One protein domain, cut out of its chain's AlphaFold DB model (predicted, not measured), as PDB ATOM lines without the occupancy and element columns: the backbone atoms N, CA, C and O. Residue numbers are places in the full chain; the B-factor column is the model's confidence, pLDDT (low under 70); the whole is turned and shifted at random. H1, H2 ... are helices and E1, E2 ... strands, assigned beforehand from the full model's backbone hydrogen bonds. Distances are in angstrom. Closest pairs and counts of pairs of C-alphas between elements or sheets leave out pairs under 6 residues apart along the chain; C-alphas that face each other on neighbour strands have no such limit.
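AT A GLANCE: This is residues 4 to 184 of the 332 residues of the protein "Tom37 domain-containing protein" of Monilinia laxa (UniProt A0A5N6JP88). A small four-stranded sheet has H1 and H2 side by side over one face, and beyond H1 the helices H4 and H6 cross each other, with H5 at their far end. H1 lies in the middle, between the sheet and H4, while residues 91 to 97 and 168 to 174 stick out as free loops with parts of H3 and H8. The 181 printed residues hold eight named helices and four strands, in the order E1 H1 E2 E3 E4 H2 H3 H4 H5 H6 H7 H8; the class is mixed, helices and strands. The sheet, E2 E1 E3 E4, is mixed. The whole is compact, with a radius of gyration of the C-alphas of 17.2 A and spans of 53 by 45 by 36 A.

IN THESE COORDINATES: Find C-alpha 4 at (67.217, 127.499, 105.774), where E1, residues 4 to 7, begins. H1, residues 19 to 31, covers 18.4 A, and E2, residues 37 to 41, covers 13.6 A. E3 is residues 55 to 58, E4 64 to 66, H2 68 to 78 and H3 95 to 104. Look for C-alpha 108 at (68.224, 139.786, 90.795); from there H4 runs 20.2 A to residue 121. H5 is residues 129 to 137, and H6, residues 139 to 152, covers 20.0 A. H7 is residues 159 to 162; H8, residues 172 to 175, ends at C-alpha 175 (56.298, 115.303, 97.358).

HOW THE PARTS SIT: Start at E1, parallel to E2, with N 5 and O 38 2.9 A apart; E1, H1 and E2 form a strand-helix-strand unit, two parallel neighbour strands with a helix between, its crossover right-handed. E1 and E3 are antiparallel, with N 6 and O 55 2.8 A apart. E3 and E4 form a hairpin, with N 56 and O 65 2.8 A apart. H1 and H2 are on the same face, making two layers, helices on one face of a sheet, at heights over the sheet of 9.9 A and 9.4 A. H1 touches H4 at a steep tilt of 46 degrees, opposite ways, closest at the C-alphas of Ala 19 and Gly 115, 4.4 A. H4 touches H6 at a steep tilt of 67 degrees, closest at C-alphas 114 and 145, 6.2 A. With residues 120 to 121 alone H4 touches H5, C-alphas 121 and 131 being closest at 4.8 A. H3, H7 and H8 touch no helix. In H1 to H6 every O i to N i+4 pair is within hydrogen-bond range; H7 and H8 are too short for one.

THE WHOLE: The farthest C-alphas, of Glu 93 and Asn 169, are 54.8 A apart. The printed part has no cut. The links E1 to H1, E2 to E3 and H2 to H3 are long. Look for low confidence, pLDDT under 70, at residues 88 to 104 and 159 to 179.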
ATOM      1  N   GLU A   4      68.617 127.403 105.362       90.62
ATOM      2  CA  GLU A   4      67.217 127.499 105.774       90.62
ATOM      3  C   GLU A   4      66.723 128.920 105.514       90.62
ATOM      4  O   GLU A   4      67.196 129.880 106.126       90.62
ATOM      5  N   LEU A   5      65.790 129.069 104.576       91.94
ATOM      6  CA  LEU A   5      65.165 130.354 104.291       91.94
ATOM      7  C   LEU A   5      63.858 130.473 105.076       91.94
ATOM      8  O   LEU A   5      62.891 129.757 104.813       91.94
ATOM      9  N   HIS A   6      63.817 131.424 106.000       90.56
ATOM     10  CA  HIS A   6      62.636 131.789 106.765       90.56
ATOM     11  C   HIS A   6      61.891 132.927 106.063       90.56
ATOM     12  O   HIS A   6      62.441 134.007 105.820       90.56
ATOM     13  N   VAL A   7      60.619 132.684 105.757       91.44
ATOM     14  CA  VAL A   7      59.732 133.629 105.063       91.44
ATOM     15  C   VAL A   7      58.410 133.804 105.801       91.44
ATOM     16  O   VAL A   7      58.084 133.067 106.742       91.44
ATOM     17  N   TRP A   8      57.632 134.790 105.358       88.81
ATOM     18  CA  TRP A   8      56.227 134.898 105.722       88.81
ATOM     19  C   TRP A   8      55.406 133.750 105.133       88.81
ATOM     20  O   TRP A   8      55.755 133.186 104.097       88.81
ATOM     21  N   GLY A   9      54.292 133.424 105.789       82.19
ATOM     22  CA  GLY A   9      53.381 132.387 105.315       82.19
ATOM     23  C   GLY A   9      52.815 132.652 103.908       82.19
ATOM     24  O   GLY A   9      52.713 133.811 103.482       82.19
ATOM     25  N   PRO A  10      52.418 131.584 103.191       85.31
ATOM     26  CA  PRO A  10      51.807 131.701 101.872       85.31
ATOM     27  C   PRO A  10      50.454 132.413 101.940       85.31
ATOM     28  O   PRO A  10      49.672 132.219 102.873       85.31
ATOM     29  N   SER A  11      50.166 133.226 100.925       83.19
ATOM     30  CA  SER A  11      48.919 133.989 100.818       83.19
ATOM     31  C   SER A  11      48.573 134.268  99.357       83.19
ATOM     32  O   SER A  11      49.458 134.359  98.513       83.19
ATOM     33  N   PHE A  12      47.283 134.406  99.040       79.50
ATOM     34  CA  PHE A  12      46.786 134.723  97.688       79.50
ATOM     35  C   PHE A  12      47.263 133.763  96.578       79.50
ATOM     36  O   PHE A  12      47.363 134.148  95.415       79.50
ATOM     37  N   GLY A  13      47.572 132.508  96.927       78.75
ATOM     38  CA  GLY A  13      48.144 131.535  95.993       78.75
ATOM     39  C   GLY A  13      49.634 131.741  95.696       78.75
ATOM     40  O   GLY A  13      50.164 131.088  94.797       78.75
ATOM     41  N   LEU A  14      50.297 132.646  96.422       86.31
ATOM     42  CA  LEU A  14      51.728 132.923  96.360       86.31
ATOM     43  C   LEU A  14      52.456 132.285  97.560       86.31
ATOM     44  O   LEU A  14      51.869 132.162  98.638       86.31
ATOM     45  N   PRO A  15      53.749 131.935  97.415       85.62
ATOM     46  CA  PRO A  15      54.556 131.357  98.495       85.62
ATOM     47  C   PRO A  15      54.701 132.227  99.752       85.62
ATOM     48  O   PRO A  15      54.949 131.698 100.826       85.62
ATOM     49  N   SER A  16      54.576 133.548  99.628       88.69
ATOM     50  CA  SER A  16      54.736 134.508 100.723       88.69
ATOM     51  C   SER A  16      53.895 135.758 100.452       88.69
ATOM     52  O   SER A  16      53.657 136.107  99.295       88.69
ATOM     53  N   ILE A  17      53.462 136.440 101.516       89.19
ATOM     54  CA  ILE A  17      52.756 137.733 101.446       89.19
ATOM     55  C   ILE A  17      53.687 138.927 101.178       89.19
ATOM     56  O   ILE A  17      53.227 139.973 100.731       89.19
ATOM     57  N   ASP A  18      54.983 138.783 101.451       91.38
ATOM     58  CA  ASP A  18      55.969 139.850 101.272       91.38
ATOM     59  C   ASP A  18      56.716 139.763  99.931       91.38
ATOM     60  O   ASP A  18      57.081 138.672  99.476       91.38
ATOM     61  N   ALA A  19      56.978 140.931  99.334       92.19
ATOM     62  CA  ALA A  19      57.611 141.072  98.027       92.19
ATOM     63  C   ALA A  19      59.072 140.616  98.058       92.19
ATOM     64  O   ALA A  19      59.517 139.908  97.155       92.19
ATOM     65  N   GLN A  20      59.814 141.006  99.101       93.31
ATOM     66  CA  GLN A  20      61.229 140.663  99.230       93.31
ATOM     67  C   GLN A  20      61.406 139.170  99.489       93.31
ATOM     68  O   GLN A  20      62.269 138.546  98.879       93.31
ATOM     69  N   CYS A  21      60.545 138.569 100.309       92.56
ATOM     70  CA  CYS A  21      60.521 137.123 100.505       92.56
ATOM     71  C   CYS A  21      60.260 136.359  99.198       92.56
ATOM     72  O   CYS A  21      60.963 135.390  98.911       92.56
ATOM     73  N   LEU A  22      59.289 136.795  98.384       92.25
ATOM     74  CA  LEU A  22      59.033 136.189  97.069       92.25
ATOM     75  C   LEU A  22      60.248 136.304  96.144       92.25
ATOM     76  O   LEU A  22      60.596 135.333  95.472       92.25
ATOM     77  N   ALA A  23      60.913 137.459  96.154       93.75
ATOM     78  CA  ALA A  23      62.129 137.689  95.385       93.75
ATOM     79  C   ALA A  23      63.273 136.765  95.829       93.75
ATOM     80  O   ALA A  23      63.934 136.167  94.984       93.75
ATOM     81  N   THR A  24      63.486 136.587  97.138       93.38
ATOM     82  CA  THR A  24      64.514 135.667  97.654       93.38
ATOM     83  C   THR A  24      64.214 134.222  97.282       93.38
ATOM     84  O   THR A  24      65.123 133.503  96.875       93.38
ATOM     85  N   ILE A  25      62.950 133.793  97.379       92.19
ATOM     86  CA  ILE A  25      62.537 132.449  96.956       92.19
ATOM     87  C   ILE A  25      62.838 132.259  95.467       92.19
ATOM     88  O   ILE A  25      63.422 131.243  95.088       92.19
ATOM     89  N   ALA A  26      62.477 133.242  94.635       91.38
ATOM     90  CA  ALA A  26      62.733 133.215  93.202       91.38
ATOM     91  C   ALA A  26      64.231 133.121  92.882       91.38
ATOM     92  O   ALA A  26      64.651 132.256  92.112       91.38
ATOM     93  N   TYR A  27      65.038 133.940  93.549       91.44
ATOM     94  CA  TYR A  27      66.483 133.950  93.387       91.44
ATOM     95  C   TYR A  27      67.123 132.620  93.814       91.44
ATOM     96  O   TYR A  27      67.813 131.973  93.026       91.44
ATOM     97  N   MET A  28      66.853 132.152  95.038       91.06
ATOM     98  CA  MET A  28      67.420 130.898  95.554       91.06
ATOM     99  C   MET A  28      67.003 129.697  94.709       91.06
ATOM    100  O   MET A  28      67.781 128.760  94.536       91.06
ATOM    101  N   ARG A  29      65.796 129.730  94.138       89.69
ATOM    102  CA  ARG A  29      65.319 128.682  93.242       89.69
ATOM    103  C   ARG A  29      66.123 128.591  91.947       89.69
ATOM    104  O   ARG A  29      66.343 127.476  91.475       89.69
ATOM    105  N   GLN A  30      66.517 129.725  91.381       88.31
ATOM    106  CA  GLN A  30      67.269 129.769  90.128       88.31
ATOM    107  C   GLN A  30      68.748 129.445  90.331       88.31
ATOM    108  O   GLN A  30      69.364 128.774  89.507       88.31
ATOM    109  N   VAL A  31      69.315 129.908  91.442       89.06
ATOM    110  CA  VAL A  31      70.764 129.881  91.646       89.06
ATOM    111  C   VAL A  31      71.231 128.627  92.394       89.06
ATOM    112  O   VAL A  31      72.309 128.097  92.113       89.06
ATOM    113  N   ILE A  32      70.434 128.116  93.338       88.44
ATOM    114  CA  ILE A  32      70.845 127.021  94.224       88.44
ATOM    115  C   ILE A  32      70.247 125.686  93.740       88.44
ATOM    116  O   ILE A  32      69.023 125.567  93.597       88.44
ATOM    117  N   PRO A  33      71.066 124.630  93.552       84.44
ATOM    118  CA  PRO A  33      70.575 123.298  93.209       84.44
ATOM    119  C   PRO A  33      69.575 122.741  94.233       84.44
ATOM    120  O   PRO A  33      69.673 122.979  95.441       84.44
ATOM    121  N   ARG A  34      68.627 121.922  93.758       78.38
ATOM    122  CA  ARG A  34      67.630 121.271  94.624       78.38
ATOM    123  C   ARG A  34      68.313 120.420  95.705       78.38
ATOM    124  O   ARG A  34      69.232 119.665  95.404       78.38
ATOM    125  N   GLY A  35      67.827 120.520  96.944       78.12
ATOM    126  CA  GLY A  35      68.308 119.732  98.087       78.12
ATOM    127  C   GLY A  35      69.433 120.371  98.908       78.12
ATOM    128  O   GLY A  35      69.874 119.768  99.880       78.12
ATOM    129  N   GLN A  36      69.895 121.575  98.546       85.12
ATOM    130  CA  GLN A  36      70.883 122.334  99.334       85.12
ATOM    131  C   GLN A  36      70.258 123.451 100.185       85.12
ATOM    132  O   GLN A  36      70.952 124.086 100.981       85.12
ATOM    133  N   TRP A  37      68.955 123.683 100.023       89.88
ATOM    134  CA  TRP A  37      68.198 124.668 100.780       89.88
ATOM    135  C   TRP A  37      66.766 124.196 101.046       89.88
ATOM    136  O   TRP A  37      66.217 123.406 100.267       89.88
ATOM    137  N   PHE A  38      66.179 124.707 102.124       89.06
ATOM    138  CA  PHE A  38      64.789 124.476 102.514       89.06
ATOM    139  C   PHE A  38      64.084 125.797 102.810       89.06
ATOM    140  O   PHE A  38      64.714 126.795 103.168       89.06
ATOM    141  N   LEU A  39      62.765 125.789 102.646       89.06
ATOM    142  CA  LEU A  39      61.893 126.936 102.846       89.06
ATOM    143  C   LEU A  39      61.000 126.710 104.065       89.06
ATOM    144  O   LEU A  39      60.252 125.733 104.104       89.06
ATOM    145  N   VAL A  40      61.040 127.629 105.027       87.38
ATOM    146  CA  VAL A  40      60.279 127.549 106.278       87.38
ATOM    147  C   VAL A  40      59.351 128.758 106.406       87.38
ATOM    148  O   VAL A  40      59.796 129.905 106.500       87.38
ATOM    149  N   ALA A  41      58.043 128.511 106.483       84.62
ATOM    150  CA  ALA A  41      57.040 129.538 106.761       84.62
ATOM    151  C   ALA A  41      56.998 129.858 108.266       84.62
ATOM    152  O   ALA A  41      56.162 129.337 109.002       84.62
ATOM    153  N   SER A  42      57.928 130.689 108.742       79.19
ATOM    154  CA  SER A  42      58.039 131.013 110.176       79.19
ATOM    155  C   SER A  42      57.135 132.159 110.614       79.19
ATOM    156  O   SER A  42      56.670 132.151 111.748       79.19
ATOM    157  N   SER A  43      56.890 133.143 109.738       81.75
ATOM    158  CA  SER A  43      56.106 134.356 110.051       81.75
ATOM    159  C   SER A  43      56.546 135.091 111.333       81.75
ATOM    160  O   SER A  43      55.755 135.806 111.943       81.75
ATOM    161  N   ASP A  44      57.806 134.921 111.741       78.25
ATOM    162  CA  ASP A  44      58.381 135.515 112.944       78.25
ATOM    163  C   ASP A  44      59.587 136.386 112.566       78.25
ATOM    164  O   ASP A  44      60.647 135.851 112.227       78.25
ATOM    165  N   PRO A  45      59.453 137.721 112.620       78.88
ATOM    166  CA  PRO A  45      60.543 138.625 112.292       78.88
ATOM    167  C   PRO A  45      61.641 138.626 113.358       78.88
ATOM    168  O   PRO A  45      62.761 139.014 113.051       78.88
ATOM    169  N   THR A  46      61.373 138.171 114.588       76.62
ATOM    170  CA  THR A  46      62.357 138.229 115.686       76.62
ATOM    171  C   THR A  46      63.536 137.277 115.501       76.62
ATOM    172  O   THR A  46      64.551 137.421 116.182       76.62
ATOM    173  N   LEU A  47      63.406 136.326 114.572       75.75
ATOM    174  CA  LEU A  47      64.462 135.399 114.194       75.75
ATOM    175  C   LEU A  47      65.594 136.063 113.437       75.75
ATOM    176  O   LEU A  47      66.749 135.660 113.560       75.75
ATOM    177  N   SER A  48      65.252 137.060 112.631       78.25
ATOM    178  CA  SER A  48      66.253 137.758 111.867       78.25
ATOM    179  C   SER A  48      66.899 138.816 112.747       78.25
ATOM    180  O   SER A  48      66.234 139.467 113.561       78.25
ATOM    181  N   PRO A  49      68.207 139.034 112.586       75.19
ATOM    182  CA  PRO A  49      68.891 140.037 113.365       75.19
ATOM    183  C   PRO A  49      68.292 141.414 112.997       75.19
ATOM    184  O   PRO A  49      68.082 142.253 113.883       75.19
ATOM    185  N   THR A  50      67.945 141.635 111.722       75.19
ATOM    186  CA  THR A  50      67.347 142.880 111.213       75.19
ATOM    187  C   THR A  50      65.894 143.079 111.640       75.19
ATOM    188  O   THR A  50      65.332 144.145 111.404       75.19
ATOM    189  N   ASN A  51      65.284 142.094 112.305       78.69
ATOM    190  CA  ASN A  51      63.876 142.081 112.685       78.69
ATOM    191  C   ASN A  51      62.913 142.257 111.489       78.69
ATOM    192  O   ASN A  51      61.816 142.799 111.621       78.69
ATOM    193  N   GLU A  52      63.354 141.800 110.321       84.12
ATOM    194  CA  GLU A  52      62.639 141.780 109.047       84.12
ATOM    195  C   GLU A  52      62.797 140.401 108.393       84.12
ATOM    196  O   GLU A  52      63.852 139.775 108.494       84.12
ATOM    197  N   LEU A  53      61.761 139.923 107.711       86.00
ATOM    198  CA  LEU A  53      61.855 138.768 106.813       86.00
ATOM    199  C   LEU A  53      61.960 139.314 105.384       86.00
ATOM    200  O   LEU A  53      61.296 140.310 105.098       86.00
ATOM    201  N   PRO A  54      62.760 138.717 104.486       91.88
ATOM    202  CA  PRO A  54      63.331 137.367 104.536       91.88
ATOM    203  C   PRO A  54      64.558 137.231 105.443       91.88
ATOM    204  O   PRO A  54      65.353 138.165 105.573       91.88
ATOM    205  N   ALA A  55      64.728 136.044 106.032       90.50
ATOM    206  CA  ALA A  55      65.885 135.709 106.857       90.50
ATOM    207  C   ALA A  55      66.475 134.355 106.466       90.50
ATOM    208  O   ALA A  55      65.756 133.366 106.354       90.50
ATOM    209  N   LEU A  56      67.786 134.314 106.268       91.38
ATOM    210  CA  LEU A  56      68.532 133.110 105.940       91.38
ATOM    211  C   LEU A  56      69.300 132.640 107.174       91.38
ATOM    212  O   LEU A  56      70.009 133.429 107.800       91.38
ATOM    213  N   ARG A  57      69.184 131.354 107.490       89.31
ATOM    214  CA  ARG A  57      69.970 130.684 108.521       89.31
ATOM    215  C   ARG A  57      70.925 129.694 107.866       89.31
ATOM    216  O   ARG A  57      70.502 128.825 107.097       89.31
ATOM    217  N   ASP A  58      72.210 129.805 108.184       89.19
ATOM    218  CA  ASP A  58      73.177 128.765 107.831       89.19
ATOM    219  C   ASP A  58      73.134 127.654 108.887       89.19
ATOM    220  O   ASP A  58      73.506 127.865 110.043       89.19
ATOM    221  N   SER A  59      72.705 126.450 108.500       82.56
ATOM    222  CA  SER A  59      72.653 125.302 109.411       82.56
ATOM    223  C   SER A  59      74.030 124.905 109.963       82.56
ATOM    224  O   SER A  59      74.074 124.227 110.990       82.56
ATOM    225  N   LYS A  60      75.142 125.271 109.305       80.50
ATOM    226  CA  LYS A  60      76.496 124.921 109.769       80.50
ATOM    227  C   LYS A  60      77.023 125.874 110.835       80.50
ATOM    228  O   LYS A  60      77.555 125.415 111.840       80.50
ATOM    229  N   ASN A  61      76.891 127.175 110.592       79.00
ATOM    230  CA  ASN A  61      77.460 128.201 111.461       79.00
ATOM    231  C   ASN A  61      76.458 128.691 112.516       79.00
ATOM    232  O   ASN A  61      76.858 129.206 113.553       79.00
ATOM    233  N   GLY A  62      75.154 128.519 112.270       81.50
ATOM    234  CA  GLY A  62      74.097 129.102 113.095       81.50
ATOM    235  C   GLY A  62      73.931 130.612 112.897       81.50
ATOM    236  O   GLY A  62      73.173 131.235 113.641       81.50
ATOM    237  N   ASP A  63      74.615 131.185 111.906       85.25
ATOM    238  CA  ASP A  63      74.546 132.603 111.577       85.25
ATOM    239  C   ASP A  63      73.210 132.936 110.914       85.25
ATOM    240  O   ASP A  63      72.705 132.195 110.062       85.25
ATOM    241  N   TRP A  64      72.660 134.084 111.301       87.50
ATOM    242  CA  TRP A  64      71.441 134.628 110.726       87.50
ATOM    243  C   TRP A  64      71.764 135.850 109.879       87.50
ATOM    244  O   TRP A  64      72.400 136.791 110.353       87.50
ATOM    245  N   ILE A  65      71.263 135.865 108.649       89.69
ATOM    246  CA  ILE A  65      71.345 137.011 107.744       89.69
ATOM    247  C   ILE A  65      69.926 137.473 107.430       89.69
ATOM    248  O   ILE A  65      69.097 136.693 106.969       89.69
ATOM    249  N   GLY A  66      69.634 138.744 107.693       88.31
ATOM    250  CA  GLY A  66      68.335 139.347 107.400       88.31
ATOM    251  C   GLY A  66      68.398 140.315 106.222       88.31
ATOM    252  O   GLY A  66      69.386 141.035 106.060       88.31
ATOM    253  N   GLY A  67      67.322 140.356 105.435       87.62
ATOM    254  CA  GLY A  67      67.128 141.303 104.335       87.62
ATOM    255  C   GLY A  67      67.608 140.794 102.972       87.62
ATOM    256  O   GLY A  67      68.641 140.140 102.853       87.62
ATOM    257  N   TYR A  68      66.864 141.144 101.917       89.88
ATOM    258  CA  TYR A  68      67.076 140.644 100.549       89.88
ATOM    259  C   TYR A  68      68.514 140.819 100.035       89.88
ATOM    260  O   TYR A  68      69.145 139.854  99.619       89.88
ATOM    261  N   ARG A  69      69.052 142.045 100.099       89.19
ATOM    262  CA  ARG A  69      70.395 142.366  99.581       89.19
ATOM    263  C   ARG A  69      71.504 141.649 100.345       89.19
ATOM    264  O   ARG A  69      72.361 141.033  99.732       89.19
ATOM    265  N   ASN A  70      71.424 141.656 101.673       89.31
ATOM    266  CA  ASN A  70      72.411 140.992 102.522       89.31
ATOM    267  C   ASN A  70      72.435 139.479 102.265       89.31
ATOM    268  O   ASN A  70      73.496 138.865 102.287       89.31
ATOM    269  N   ILE A  71      71.269 138.881 101.998       91.56
ATOM    270  CA  ILE A  71      71.155 137.465 101.637       91.56
ATOM    271  C   ILE A  71      71.824 137.186 100.284       91.56
ATOM    272  O   ILE A  71      72.557 136.207 100.175       91.56
ATOM    273  N   LEU A  72      71.615 138.036  99.272       91.31
ATOM    274  CA  LEU A  72      72.294 137.916  97.974       91.31
ATOM    275  C   LEU A  72      73.819 137.985  98.133       91.31
ATOM    276  O   LEU A  72      74.535 137.093  97.678       91.31
ATOM    277  N   ASP A  73      74.315 139.002  98.839       90.00
ATOM    278  CA  ASP A  73      75.748 139.189  99.088       90.00
ATOM    279  C   ASP A  73      76.342 138.004  99.866       90.00
ATOM    280  O   ASP A  73      77.418 137.502  99.541       90.00
ATOM    281  N   PHE A  74      75.603 137.475 100.843       90.00
ATOM    282  CA  PHE A  74      76.009 136.279 101.572       90.00
ATOM    283  C   PHE A  74      76.080 135.042 100.668       90.00
ATOM    284  O   PHE A  74      77.064 134.309 100.712       90.00
ATOM    285  N   ILE A  75      75.073 134.799  99.822       90.56
ATOM    286  CA  ILE A  75      75.032 133.638  98.913       90.56
ATOM    287  C   ILE A  75      76.171 133.710  97.883       90.56
ATOM    288  O   ILE A  75      76.840 132.703  97.604       90.56
ATOM    289  N   THR A  76      76.429 134.898  97.336       89.44
ATOM    290  CA  THR A  76      77.531 135.116  96.389       89.44
ATOM    291  C   THR A  76      78.887 134.902  97.063       89.44
ATOM    292  O   THR A  76      79.727 134.179  96.521       89.44
ATOM    293  N   GLN A  77      79.087 135.412  98.281       89.38
ATOM    294  CA  GLN A  77      80.314 135.193  99.050       89.38
ATOM    295  C   GLN A  77      80.499 133.716  99.439       89.38
ATOM    296  O   GLN A  77      81.577 133.152  99.236       89.38
ATOM    297  N   TYR A  78      79.442 133.061  99.925       87.19
ATOM    298  CA  TYR A  78      79.450 131.656 100.350       87.19
ATOM    299  C   TYR A  78      79.813 130.701  99.205       87.19
ATOM    300  O   TYR A  78      80.498 129.697  99.402       87.19
ATOM    301  N   SER A  79      79.386 131.024  97.985       85.94
ATOM    302  CA  SER A  79      79.627 130.221  96.779       85.94
ATOM    303  C   SER A  79      80.909 130.579  96.021       85.94
ATOM    304  O   SER A  79      81.170 129.991  94.966       85.94
ATOM    305  N   SER A  80      81.700 131.536  96.524       84.38
ATOM    306  CA  SER A  80      82.849 132.117  95.808       84.38
ATOM    307  C   SER A  80      82.471 132.658  94.418       84.38
ATOM    308  O   SER A  80      83.196 132.448  93.446       84.38
ATOM    309  N   GLY A  81      81.304 133.300  94.308       81.31
ATOM    310  CA  GLY A  81      80.800 133.909  93.071       81.31
ATOM    311  C   GLY A  81      80.169 132.937  92.068       81.31
ATOM    312  O   GLY A  81      79.801 133.350  90.975       81.31
ATOM    313  N   LYS A  82      80.019 131.648  92.409       84.69
ATOM    314  CA  LYS A  82      79.331 130.673  91.538       84.69
ATOM    315  C   LYS A  82      77.817 130.849  91.536       84.69
ATOM    316  O   LYS A  82      77.163 130.505  90.558       84.69
ATOM    317  N   TRP A  83      77.267 131.324  92.649       85.75
ATOM    318  CA  TRP A  83      75.841 131.549  92.853       85.75
ATOM    319  C   TRP A  83      75.513 133.030  92.715       85.75
ATOM    320  O   TRP A  83      74.928 133.624  93.613       85.75
ATOM    321  N   ASP A  84      75.941 133.624  91.605       83.38
ATOM    322  CA  ASP A  84      75.645 135.010  91.268       83.38
ATOM    323  C   ASP A  84      74.894 135.059  89.933       83.38
ATOM    324  O   ASP A  84      75.436 134.720  88.880       83.38
ATOM    325  N   MET A  85      73.624 135.456  89.999       80.38
ATOM    326  CA  MET A  85      72.757 135.651  88.835       80.38
ATOM    327  C   MET A  85      73.199 136.862  88.000       80.38
ATOM    328  O   MET A  85      73.036 136.861  86.783       80.38
ATOM    329  N   ASP A  86      73.816 137.860  88.639       79.88
ATOM    330  CA  ASP A  86      74.206 139.125  88.016       79.88
ATOM    331  C   ASP A  86      75.691 139.140  87.606       79.88
ATOM    332  O   ASP A  86      76.201 140.159  87.133       79.88
ATOM    333  N   ALA A  87      76.399 138.010  87.728       76.25
ATOM    334  CA  ALA A  87      77.816 137.904  87.368       76.25
ATOM    335  C   ALA A  87      78.087 138.346  85.918       76.25
ATOM    336  O   ALA A  87      79.110 138.974  85.639       76.25
ATOM    337  N   GLY A  88      77.149 138.070  85.004       66.12
ATOM    338  CA  GLY A  88      77.225 138.474  83.598       66.12
ATOM    339  C   GLY A  88      77.083 139.984  83.362       66.12
ATOM    340  O   GLY A  88      77.572 140.483  82.352       66.12
ATOM    341  N   LEU A  89      76.477 140.724  84.299       66.50
ATOM    342  CA  LEU A  89      76.273 142.178  84.205       66.50
ATOM    343  C   LEU A  89      77.513 142.980  84.624       66.50
ATOM    344  O   LEU A  89      77.629 144.158  84.290       66.50
ATOM    345  N   ARG A  90      78.446 142.363  85.363       64.88
ATOM    346  CA  ARG A  90      79.676 143.016  85.853       64.88
ATOM    347  C   ARG A  90      80.797 143.092  84.810       64.88
ATOM    348  O   ARG A  90      81.724 143.879  84.986       64.88
ATOM    349  N   GLY A  91      80.734 142.293  83.744       61.75
ATOM    350  CA  GLY A  91      81.718 142.305  82.659       61.75
ATOM    351  C   GLY A  91      81.425 143.410  81.641       61.75
ATOM    352  O   GLY A  91      80.431 143.353  80.925       61.75
ATOM    353  N   GLN A  92      82.305 144.407  81.542       58.44
ATOM    354  CA  GLN A  92      82.128 145.577  80.669       58.44
ATOM    355  C   GLN A  92      82.445 145.309  79.179       58.44
ATOM    356  O   GLN A  92      82.238 146.176  78.334       58.44
ATOM    357  N   GLU A  93      82.928 144.118  78.816       53.34
ATOM    358  CA  GLU A  93      83.561 143.870  77.507       53.34
ATOM    359  C   GLU A  93      82.610 143.424  76.378       53.34
ATOM    360  O   GLU A  93      83.057 142.983  75.322       53.34
ATOM    361  N   GLY A  94      81.295 143.598  76.532       57.06
ATOM    362  CA  GLY A  94      80.337 143.247  75.480       57.06
ATOM    363  C   GLY A  94      78.981 143.924  75.609       57.06
ATOM    364  O   GLY A  94      77.978 143.230  75.571       57.06
ATOM    365  N   ALA A  95      78.930 145.249  75.773       61.69
ATOM    366  CA  ALA A  95      77.709 146.000  76.103       61.69
ATOM    367  C   ALA A  95      76.455 145.608  75.292       61.69
ATOM    368  O   ALA A  95      75.390 145.455  75.882       61.69
ATOM    369  N   ASP A  96      76.574 145.366  73.981       63.31
ATOM    370  CA  ASP A  96      75.422 145.014  73.139       63.31
ATOM    371  C   ASP A  96      74.990 143.550  73.315       63.31
ATOM    372  O   ASP A  96      73.815 143.273  73.548       63.31
ATOM    373  N   CYS A  97      75.927 142.594  73.275       60.53
ATOM    374  CA  CYS A  97      75.623 141.180  73.528       60.53
ATOM    375  C   CYS A  97      75.148 140.948  74.969       60.53
ATOM    376  O   CYS A  97      74.251 140.135  75.178       60.53
ATOM    377  N   THR A  98      75.705 141.685  75.934       64.50
ATOM    378  CA  THR A  98      75.293 141.686  77.340       64.50
ATOM    379  C   THR A  98      73.923 142.324  77.512       64.50
ATOM    380  O   THR A  98      73.125 141.802  78.273       64.50
ATOM    381  N   ALA A  99      73.592 143.402  76.794       64.44
ATOM    382  CA  ALA A  99      72.251 143.983  76.850       64.44
ATOM    383  C   ALA A  99      71.187 143.005  76.326       64.44
ATOM    384  O   ALA A  99      70.137 142.844  76.949       64.44
ATOM    385  N   TYR A 100      71.468 142.300  75.222       62.00
ATOM    386  CA  TYR A 100      70.557 141.276  74.704       62.00
ATOM    387  C   TYR A 100      70.501 140.025  75.591       62.00
ATOM    388  O   TYR A 100      69.417 139.482  75.791       62.00
ATOM    389  N   SER A 101      71.623 139.561  76.150       59.25
ATOM    390  CA  SER A 101      71.622 138.394  77.042       59.25
ATOM    391  C   SER A 101      71.009 138.702  78.410       59.25
ATOM    392  O   SER A 101      70.265 137.870  78.917       59.25
ATOM    393  N   ALA A 102      71.222 139.901  78.957       59.75
ATOM    394  CA  ALA A 102      70.574 140.390  80.174       59.75
ATOM    395  C   ALA A 102      69.063 140.560  80.004       59.75
ATOM    396  O   ALA A 102      68.319 140.397  80.959       59.75
ATOM    397  N   PHE A 103      68.592 140.862  78.793       64.31
ATOM    398  CA  PHE A 103      67.159 140.882  78.508       64.31
ATOM    399  C   PHE A 103      66.535 139.474  78.520       64.31
ATOM    400  O   PHE A 103      65.349 139.320  78.800       64.31
ATOM    401  N   ILE A 104      67.322 138.442  78.198       65.75
ATOM    402  CA  ILE A 104      66.862 137.048  78.109       65.75
ATOM    403  C   ILE A 104      67.042 136.311  79.443       65.75
ATOM    404  O   ILE A 104      66.270 135.406  79.763       65.75
ATOM    405  N   GLN A 105      68.068 136.666  80.215       73.44
ATOM    406  CA  GLN A 105      68.380 136.049  81.497       73.44
ATOM    407  C   GLN A 105      67.706 136.803  82.639       73.44
ATOM    408  O   GLN A 105      67.783 138.020  82.730       73.44
ATOM    409  N   MET A 106      67.077 136.057  83.544       79.94
ATOM    410  CA  MET A 106      66.539 136.615  84.779       79.94
ATOM    411  C   MET A 106      67.670 137.197  85.624       79.94
ATOM    412  O   MET A 106      68.658 136.504  85.856       79.94
ATOM    413  N   SER A 107      67.497 138.428  86.096       86.56
ATOM    414  CA  SER A 107      68.413 139.104  87.022       86.56
ATOM    415  C   SER A 107      67.850 139.186  88.447       86.56
ATOM    416  O   SER A 107      66.662 138.925  88.701       86.56
ATOM    417  N   SER A 108      68.686 139.588  89.411       86.50
ATOM    418  CA  SER A 108      68.224 139.786  90.795       86.50
ATOM    419  C   SER A 108      67.183 140.909  90.914       86.50
ATOM    420  O   SER A 108      66.312 140.858  91.791       86.50
ATOM    421  N   ILE A 109      67.220 141.911  90.028       88.00
ATOM    422  CA  ILE A 109      66.219 142.982  90.003       88.00
ATOM    423  C   ILE A 109      64.897 142.494  89.406       88.00
ATOM    424  O   ILE A 109      63.840 142.879  89.906       88.00
ATOM    425  N   ASP A 110      64.941 141.577  88.437       89.62
ATOM    426  CA  ASP A 110      63.736 140.956  87.876       89.62
ATOM    427  C   ASP A 110      63.028 140.077  88.907       89.62
ATOM    428  O   ASP A 110      61.802 140.108  88.998       89.62
ATOM    429  N   CYS A 111      63.782 139.362  89.752       91.19
ATOM    430  CA  CYS A 111      63.220 138.615  90.885       91.19
ATOM    431  C   CYS A 111      62.463 139.542  91.851       91.19
ATOM    432  O   CYS A 111      61.374 139.211  92.330       91.19
ATOM    433  N   LEU A 112      63.023 140.725  92.119       92.31
ATOM    434  CA  LEU A 112      62.398 141.730  92.974       92.31
ATOM    435  C   LEU A 112      61.151 142.324  92.315       92.31
ATOM    436  O   LEU A 112      60.091 142.379  92.945       92.31
ATOM    437  N   ALA A 113      61.247 142.710  91.043       92.62
ATOM    438  CA  ALA A 113      60.116 143.203  90.267       92.62
ATOM    439  C   ALA A 113      58.985 142.164  90.223       92.62
ATOM    440  O   ALA A 113      57.833 142.505  90.487       92.62
ATOM    441  N   LEU A 114      59.306 140.887  89.997       92.44
ATOM    442  CA  LEU A 114      58.343 139.788  90.024       92.44
ATOM    443  C   LEU A 114      57.609 139.709  91.368       92.44
ATOM    444  O   LEU A 114      56.382 139.586  91.380       92.44
ATOM    445  N   GLY A 115      58.331 139.802  92.489       91.94
ATOM    446  CA  GLY A 115      57.745 139.776  93.831       91.94
ATOM    447  C   GLY A 115      56.723 140.897  94.044       91.94
ATOM    448  O   GLY A 115      55.578 140.631  94.417       91.94
ATOM    449  N   PHE A 116      57.096 142.141  93.731       93.44
ATOM    450  CA  PHE A 116      56.193 143.291  93.859       93.44
ATOM    451  C   PHE A 116      54.992 143.199  92.916       93.44
ATOM    452  O   PHE A 116      53.853 143.382  93.342       93.44
ATOM    453  N   MET A 117      55.222 142.881  91.645       93.12
ATOM    454  CA  MET A 117      54.163 142.858  90.635       93.12
ATOM    455  C   MET A 117      53.177 141.713  90.864       93.12
ATOM    456  O   MET A 117      51.974 141.885  90.663       93.12
ATOM    457  N   SER A 118      53.653 140.575  91.376       91.12
ATOM    458  CA  SER A 118      52.783 139.481  91.816       91.12
ATOM    459  C   SER A 118      51.834 139.946  92.924       91.12
ATOM    460  O   SER A 118      50.622 139.745  92.835       91.12
ATOM    461  N   LEU A 119      52.346 140.655  93.931       91.31
ATOM    462  CA  LEU A 119      51.511 141.197  95.003       91.31
ATOM    463  C   LEU A 119      50.586 142.328  94.550       91.31
ATOM    464  O   LEU A 119      49.595 142.595  95.213       91.31
ATOM    465  N   MET A 120      50.849 142.986  93.425       91.12
ATOM    466  CA  MET A 120      49.914 143.969  92.868       91.12
ATOM    467  C   MET A 120      48.777 143.317  92.065       91.12
ATOM    468  O   MET A 120      47.690 143.892  91.968       91.12
ATOM    469  N   LEU A 121      49.013 142.136  91.478       90.06
ATOM    470  CA  LEU A 121      48.101 141.495  90.521       90.06
ATOM    471  C   LEU A 121      47.190 140.416  91.113       90.06
ATOM    472  O   LEU A 121      46.056 140.274  90.641       90.06
ATOM    473  N   TYR A 122      47.687 139.632  92.071       86.69
ATOM    474  CA  TYR A 122      46.990 138.453  92.596       86.69
ATOM    475  C   TYR A 122      46.076 138.672  93.813       86.69
ATOM    476  O   TYR A 122      45.087 137.941  93.904       86.69
ATOM    477  N   PRO A 123      46.323 139.602  94.759       87.38
ATOM    478  CA  PRO A 123      45.450 139.705  95.917       87.38
ATOM    479  C   PRO A 123      44.075 140.247  95.530       87.38
ATOM    480  O   PRO A 123      43.933 141.256  94.836       87.38
ATOM    481  N   ASN A 124      43.042 139.591  96.051       84.94
ATOM    482  CA  ASN A 124      41.664 140.037  95.915       84.94
ATOM    483  C   ASN A 124      41.390 141.144  96.938       84.94
ATOM    484  O   ASN A 124      40.974 140.885  98.064       84.94
ATOM    485  N   LEU A 125      41.665 142.386  96.544       85.69
ATOM    486  CA  LEU A 125      41.416 143.572  97.361       85.69
ATOM    487  C   LEU A 125      40.001 144.122  97.105       85.69
ATOM    488  O   LEU A 125      39.533 144.078  95.963       85.69
ATOM    489  N   PRO A 126      39.340 144.729  98.113       88.19
ATOM    490  CA  PRO A 126      38.038 145.378  97.923       88.19
ATOM    491  C   PRO A 126      38.104 146.523  96.900       88.19
ATOM    492  O   PRO A 126      37.120 146.816  96.227       88.19
ATOM    493  N   GLN A 127      39.281 147.139  96.743       90.00
ATOM    494  CA  GLN A 127      39.566 148.173  95.748       90.00
ATOM    495  C   GLN A 127      40.600 147.671  94.720       90.00
ATOM    496  O   GLN A 127      41.786 147.982  94.833       90.00
ATOM    497  N   PRO A 128      40.190 146.922  93.678       91.12
ATOM    498  CA  PRO A 128      41.100 146.288  92.718       91.12
ATOM    499  C   PRO A 128      41.577 147.244  91.606       91.12
ATOM    500  O   PRO A 128      41.767 146.831  90.461       91.12
ATOM    501  N   TRP A 129      41.717 148.541  91.887       92.31
ATOM    502  CA  TRP A 129      42.027 149.546  90.862       92.31
ATOM    503  C   TRP A 129      43.408 149.325  90.231       92.31
ATOM    504  O   TRP A 129      43.552 149.488  89.019       92.31
ATOM    505  N   LEU A 130      44.398 148.907  91.024       92.38
ATOM    506  CA  LEU A 130      45.768 148.687  90.566       92.38
ATOM    507  C   LEU A 130      45.842 147.481  89.629       92.38
ATOM    508  O   LEU A 130      46.250 147.628  88.478       92.38
ATOM    509  N   ALA A 131      45.325 146.330  90.068       91.06
ATOM    510  CA  ALA A 131      45.247 145.124  89.248       91.06
ATOM    511  C   ALA A 131      44.462 145.368  87.945       91.06
ATOM    512  O   ALA A 131      44.905 144.974  86.866       91.06
ATOM    513  N   LYS A 132      43.328 146.085  88.010       92.69
ATOM    514  CA  LYS A 132      42.554 146.479  86.817       92.69
ATOM    515  C   LYS A 132      43.351 147.391  85.884       92.69
ATOM    516  O   LYS A 132      43.303 147.212  84.670       92.69
ATOM    517  N   THR A 133      44.079 148.362  86.434       94.31
ATOM    518  CA  THR A 133      44.888 149.299  85.644       94.31
ATOM    519  C   THR A 133      46.042 148.583  84.958       94.31
ATOM    520  O   THR A 133      46.250 148.809  83.769       94.31
ATOM    521  N   MET A 134      46.738 147.687  85.658       92.94
ATOM    522  CA  MET A 134      47.811 146.878  85.080       92.94
ATOM    523  C   MET A 134      47.291 145.987  83.954       92.94
ATOM    524  O   MET A 134      47.819 146.048  82.850       92.94
ATOM    525  N   ARG A 135      46.188 145.258  84.176       93.56
ATOM    526  CA  ARG A 135      45.569 144.414  83.137       93.56
ATOM    527  C   ARG A 135      45.072 145.213  81.929       93.56
ATOM    528  O   ARG A 135      45.110 144.705  80.816       93.56
ATOM    529  N   LYS A 136      44.611 146.454  82.126       95.69
ATOM    530  CA  LYS A 136      44.100 147.309  81.042       95.69
ATOM    531  C   LYS A 136      45.203 148.024  80.260       95.69
ATOM    532  O   LYS A 136      45.098 148.131  79.044       95.69
ATOM    533  N   LYS A 137      46.198 148.591  80.949       95.94
ATOM    534  CA  LYS A 137      47.234 149.442  80.337       95.94
ATOM    535  C   LYS A 137      48.502 148.680  79.961       95.94
ATOM    536  O   LYS A 137      49.189 149.110  79.046       95.94
ATOM    537  N   PHE A 138      48.810 147.588  80.658       95.44
ATOM    538  CA  PHE A 138      50.078 146.865  80.536       95.44
ATOM    539  C   PHE A 138      49.848 145.344  80.425       95.44
ATOM    540  O   PHE A 138      50.272 144.591  81.304       95.44
ATOM    541  N   PRO A 139      49.162 144.862  79.370       94.31
ATOM    542  CA  PRO A 139      48.854 143.438  79.220       94.31
ATOM    543  C   PRO A 139      50.110 142.566  79.073       94.31
ATOM    544  O   PRO A 139      50.167 141.485  79.657       94.31
ATOM    545  N   ASP A 140      51.137 143.054  78.373       93.06
ATOM    546  CA  ASP A 140      52.395 142.319  78.169       93.06
ATOM    547  C   ASP A 140      53.122 142.061  79.491       93.06
ATOM    548  O   ASP A 140      53.642 140.976  79.732       93.06
ATOM    549  N   LEU A 141      53.085 143.040  80.394       91.56
ATOM    550  CA  LEU A 141      53.674 142.939  81.724       91.56
ATOM    551  C   LEU A 141      52.940 141.917  82.593       91.56
ATOM    552  O   LEU A 141      53.568 141.171  83.334       91.56
ATOM    553  N   VAL A 142      51.610 141.856  82.491       93.00
ATOM    554  CA  VAL A 142      50.815 140.839  83.195       93.00
ATOM    555  C   VAL A 142      51.152 139.445  82.679       93.00
ATOM    556  O   VAL A 142      51.357 138.543  83.488       93.00
ATOM    557  N   LYS A 143      51.269 139.286  81.358       93.00
ATOM    558  CA  LYS A 143      51.678 138.023  80.742       93.00
ATOM    559  C   LYS A 143      53.069 137.597  81.219       93.00
ATOM    560  O   LYS A 143      53.224 136.463  81.657       93.00
ATOM    561  N   TRP A 144      54.032 138.522  81.228       90.94
ATOM    562  CA  TRP A 144      55.375 138.276  81.757       90.94
ATOM    563  C   TRP A 144      55.338 137.814  83.221       90.94
ATOM    564  O   TRP A 144      55.929 136.791  83.550       90.94
ATOM    565  N   VAL A 145      54.581 138.491  84.097       92.00
ATOM    566  CA  VAL A 145      54.442 138.074  85.508       92.00
ATOM    567  C   VAL A 145      53.808 136.685  85.629       92.00
ATOM    568  O   VAL A 145      54.231 135.885  86.463       92.00
ATOM    569  N   GLU A 146      52.774 136.388  84.842       90.81
ATOM    570  CA  GLU A 146      52.081 135.095  84.871       90.81
ATOM    571  C   GLU A 146      52.995 133.948  84.404       90.81
ATOM    572  O   GLU A 146      53.053 132.911  85.072       90.81
ATOM    573  N   GLU A 147      53.755 134.145  83.323       89.56
ATOM    574  CA  GLU A 147      54.747 133.187  82.815       89.56
ATOM    575  C   GLU A 147      55.867 132.953  83.837       89.56
ATOM    576  O   GLU A 147      56.100 131.814  84.256       89.56
ATOM    577  N   LEU A 148      56.477 134.035  84.328       88.00
ATOM    578  CA  LEU A 148      57.614 133.965  85.241       88.00
ATOM    579  C   LEU A 148      57.241 133.363  86.599       88.00
ATOM    580  O   LEU A 148      57.991 132.569  87.168       88.00
ATOM    581  N   LYS A 149      56.051 133.687  87.120       88.56
ATOM    582  CA  LYS A 149      55.546 133.077  88.356       88.56
ATOM    583  C   LYS A 149      55.413 131.563  88.201       88.56
ATOM    584  O   LYS A 149      55.799 130.819  89.102       88.56
ATOM    585  N   ASN A 150      54.842 131.111  87.085       86.19
ATOM    586  CA  ASN A 150      54.619 129.687  86.849       86.19
ATOM    587  C   ASN A 150      55.940 128.922  86.710       86.19
ATOM    588  O   ASN A 150      56.038 127.806  87.224       86.19
ATOM    589  N   GLU A 151      56.942 129.530  86.077       85.06
ATOM    590  CA  GLU A 151      58.283 128.962  85.934       85.06
ATOM    591  C   GLU A 151      59.031 128.889  87.276       85.06
ATOM    592  O   GLU A 151      59.555 127.834  87.647       85.06
ATOM    593  N   VAL A 152      59.050 129.994  88.027       83.50
ATOM    594  CA  VAL A 152      59.936 130.149  89.187       83.50
ATOM    595  C   VAL A 152      59.287 129.729  90.500       83.50
ATOM    596  O   VAL A 152      59.862 128.945  91.260       83.50
ATOM    597  N   LEU A 153      58.096 130.249  90.791       81.06
ATOM    598  CA  LEU A 153      57.426 130.052  92.080       81.06
ATOM    599  C   LEU A 153      56.575 128.778  92.105       81.06
ATOM    600  O   LEU A 153      56.258 128.283  93.184       81.06
ATOM    601  N   GLY A 154      56.275 128.218  90.930       71.00
ATOM    602  CA  GLY A 154      55.566 126.956  90.780       71.00
ATOM    603  C   GLY A 154      54.096 127.066  91.172       71.00
ATOM    604  O   GLY A 154      53.740 126.918  92.333       71.00
ATOM    605  N   GLY A 155      53.229 127.252  90.176       73.12
ATOM    606  CA  GLY A 155      51.775 127.138  90.324       73.12
ATOM    607  C   GLY A 155      51.152 127.954  91.468       73.12
ATOM    608  O   GLY A 155      51.660 128.994  91.879       73.12
ATOM    609  N   VAL A 156      49.986 127.504  91.932       74.44
ATOM    610  CA  VAL A 156      49.269 128.092  93.074       74.44
ATOM    611  C   VAL A 156      49.725 127.377  94.342       74.44
ATOM    612  O   VAL A 156      49.546 126.164  94.446       74.44
ATOM    613  N   VAL A 157      50.289 128.118  95.296       73.06
ATOM    614  CA  VAL A 157      50.720 127.575  96.594       73.06
ATOM    615  C   VAL A 157      49.603 127.734  97.621       73.06
ATOM    616  O   VAL A 157      49.158 128.854  97.882       73.06
ATOM    617  N   ASN A 158      49.161 126.626  98.220       73.00
ATOM    618  CA  ASN A 158      48.208 126.646  99.330       73.00
ATOM    619  C   ASN A 158      48.917 126.593 100.691       73.00
ATOM    620  O   ASN A 158      50.036 126.102 100.820       73.00
ATOM    621  N   VAL A 159      48.220 127.054 101.733       69.75
ATOM    622  CA  VAL A 159      48.715 127.035 103.121       69.75
ATOM    623  C   VAL A 159      49.020 125.611 103.596       69.75
ATOM    624  O   VAL A 159      50.029 125.386 104.260       69.75
ATOM    625  N   ASP A 160      48.195 124.643 103.191       63.84
ATOM    626  CA  ASP A 160      48.375 123.228 103.537       63.84
ATOM    627  C   ASP A 160      49.679 122.633 102.983       63.84
ATOM    628  O   ASP A 160      50.255 121.730 103.592       63.84
ATOM    629  N   ASP A 161      50.151 123.148 101.841       65.56
ATOM    630  CA  ASP A 161      51.376 122.683 101.189       65.56
ATOM    631  C   ASP A 161      52.618 123.219 101.908       65.56
ATOM    632  O   ASP A 161      53.589 122.488 102.087       65.56
ATOM    633  N   ALA A 162      52.577 124.473 102.371       67.06
ATOM    634  CA  ALA A 162      53.685 125.088 103.104       67.06
ATOM    635  C   ALA A 162      53.805 124.583 104.548       67.06
ATOM    636  O   ALA A 162      54.908 124.467 105.075       67.06
ATOM    637  N   MET A 163      52.672 124.281 105.188       64.31
ATOM    638  CA  MET A 163      52.634 123.778 106.567       64.31
ATOM    639  C   MET A 163      52.726 122.249 106.646       64.31
ATOM    640  O   MET A 163      52.748 121.696 107.743       64.31
ATOM    641  N   LEU A 164      52.766 121.561 105.497       64.25
ATOM    642  CA  LEU A 164      52.818 120.099 105.377       64.25
ATOM    643  C   LEU A 164      51.706 119.364 106.162       64.25
ATOM    644  O   LEU A 164      51.823 118.169 106.439       64.25
ATOM    645  N   THR A 165      50.590 120.033 106.470       56.44
ATOM    646  CA  THR A 165      49.514 119.525 107.348       56.44
ATOM    647  C   THR A 165      48.783 118.322 106.756       56.44
ATOM    648  O   THR A 165      48.374 117.419 107.482       56.44
ATOM    649  N   LYS A 166      48.658 118.268 105.426       51.25
ATOM    650  CA  LYS A 166      48.099 117.121 104.687       51.25
ATOM    651  C   LYS A 166      49.157 116.086 104.284       51.25
ATOM    652  O   LYS A 166      48.804 114.976 103.889       51.25
ATOM    653  N   SER A 167      50.445 116.425 104.381       47.75
ATOM    654  CA  SER A 167      51.546 115.607 103.857       47.75
ATOM    655  C   SER A 167      51.961 114.454 104.775       47.75
ATOM    656  O   SER A 167      52.690 113.577 104.316       47.75
ATOM    657  N   ALA A 168      51.497 114.404 106.029       46.34
ATOM    658  CA  ALA A 168      51.811 113.298 106.940       46.34
ATOM    659  C   ALA A 168      51.311 111.926 106.429       46.34
ATOM    660  O   ALA A 168      51.911 110.905 106.746       46.34
ATOM    661  N   ASN A 169      50.274 111.909 105.576       44.88
ATOM    662  CA  ASN A 169      49.698 110.696 104.973       44.88
ATOM    663  C   ASN A 169      49.886 110.614 103.441       44.88
ATOM    664  O   ASN A 169      49.290 109.757 102.785       44.88
ATOM    665  N   ALA A 170      50.676 111.506 102.842       40.28
ATOM    666  CA  ALA A 170      50.847 111.592 101.395       40.28
ATOM    667  C   ALA A 170      52.083 110.804 100.937       40.28
ATOM    668  O   ALA A 170      53.216 111.162 101.254       40.28
ATOM    669  N   ASN A 171      51.869 109.745 100.151       41.28
ATOM    670  CA  ASN A 171      52.926 108.956  99.510       41.28
ATOM    671  C   ASN A 171      53.980 109.856  98.827       41.28
ATOM    672  O   ASN A 171      53.631 110.871  98.220       41.28
ATOM    673  N   ALA A 172      55.250 109.426  98.815       43.22
ATOM    674  CA  ALA A 172      56.415 110.102  98.206       43.22
ATOM    675  C   ALA A 172      56.220 110.599  96.747       43.22
ATOM    676  O   ALA A 172      56.978 111.424  96.238       43.22
ATOM    677  N   VAL A 173      55.169 110.134  96.067       40.69
ATOM    678  CA  VAL A 173      54.723 110.581  94.740       40.69
ATOM    679  C   VAL A 173      54.146 112.011  94.753       40.69
ATOM    680  O   VAL A 173      54.305 112.726  93.765       40.69
ATOM    681  N   GLN A 174      53.532 112.476  95.852       44.03
ATOM    682  CA  GLN A 174      53.002 113.848  95.983       44.03
ATOM    683  C   GLN A 174      54.071 114.875  96.381       44.03
ATOM    684  O   GLN A 174      54.014 116.010  95.911       44.03
ATOM    685  N   GLN A 175      55.109 114.468  97.121       47.59
ATOM    686  CA  GLN A 175      56.298 115.303  97.358       47.59
ATOM    687  C   GLN A 175      57.007 115.666  96.044       47.59
ATOM    688  O   GLN A 175      57.504 116.775  95.884       47.59
ATOM    689  N   LYS A 176      56.956 114.774  95.043       43.78
ATOM    690  CA  LYS A 176      57.471 115.023  93.685       43.78
ATOM    691  C   LYS A 176      56.722 116.144  92.940       43.78
ATOM    692  O   LYS A 176      57.235 116.648  91.942       43.78
ATOM    693  N   LYS A 177      55.529 116.526  93.414       42.16
ATOM    694  CA  LYS A 177      54.689 117.602  92.863       42.16
ATOM    695  C   LYS A 177      54.814 118.920  93.640       42.16
ATOM    696  O   LYS A 177      54.323 119.940  93.166       42.16
ATOM    697  N   MET A 178      55.481 118.924  94.799       51.25
ATOM    698  CA  MET A 178      55.801 120.161  95.507       51.25
ATOM    699  C   MET A 178      56.959 120.856  94.787       51.25
ATOM    700  O   MET A 178      58.084 120.361  94.732       51.25
ATOM    701  N   HIS A 179      56.662 121.993  94.158       66.06
ATOM    702  CA  HIS A 179      57.639 122.723  93.350       66.06
ATOM    703  C   HIS A 179      58.738 123.379  94.205       66.06
ATOM    704  O   HIS A 179      59.870 123.519  93.727       66.06
ATOM    705  N   LEU A 180      58.433 123.708  95.465       77.25
ATOM    706  CA  LEU A 180      59.327 124.351  96.431       77.25
ATOM    707  C   LEU A 180      59.698 123.390  97.578       77.25
ATOM    708  O   LEU A 180      58.858 122.582  97.977       77.25
ATOM    709  N   PRO A 181      60.937 123.463  98.110       83.25
ATOM    710  CA  PRO A 181      61.426 122.581  99.171       83.25
ATOM    711  C   PRO A 181      60.904 123.023 100.550       83.25
ATOM    712  O   PRO A 181      61.674 123.470 101.398       83.25
ATOM    713  N   TRP A 182      59.589 122.944 100.756       81.94
ATOM    714  CA  TRP A 182      58.959 123.296 102.028       81.94
ATOM    715  C   TRP A 182      59.403 122.359 103.150       81.94
ATOM    716  O   TRP A 182      59.406 121.137 102.997       81.94
ATOM    717  N   GLN A 183      59.736 122.945 104.293       80.12
ATOM    718  CA  GLN A 183      60.003 122.255 105.543       80.12
ATOM    719  C   GLN A 183      59.023 122.776 106.593       80.12
ATOM    720  O   GLN A 183      58.816 123.985 106.717       80.12
ATOM    721  N   ALA A 184      58.403 121.851 107.335       70.50
ATOM    722  CA  ALA A 184      57.472 122.215 108.394       70.50
ATOM    723  C   ALA A 184      58.199 123.109 109.412       70.50
ATOM    724  O   ALA A 184      59.317 122.769 109.815       70.50
TER     725      ALA A 184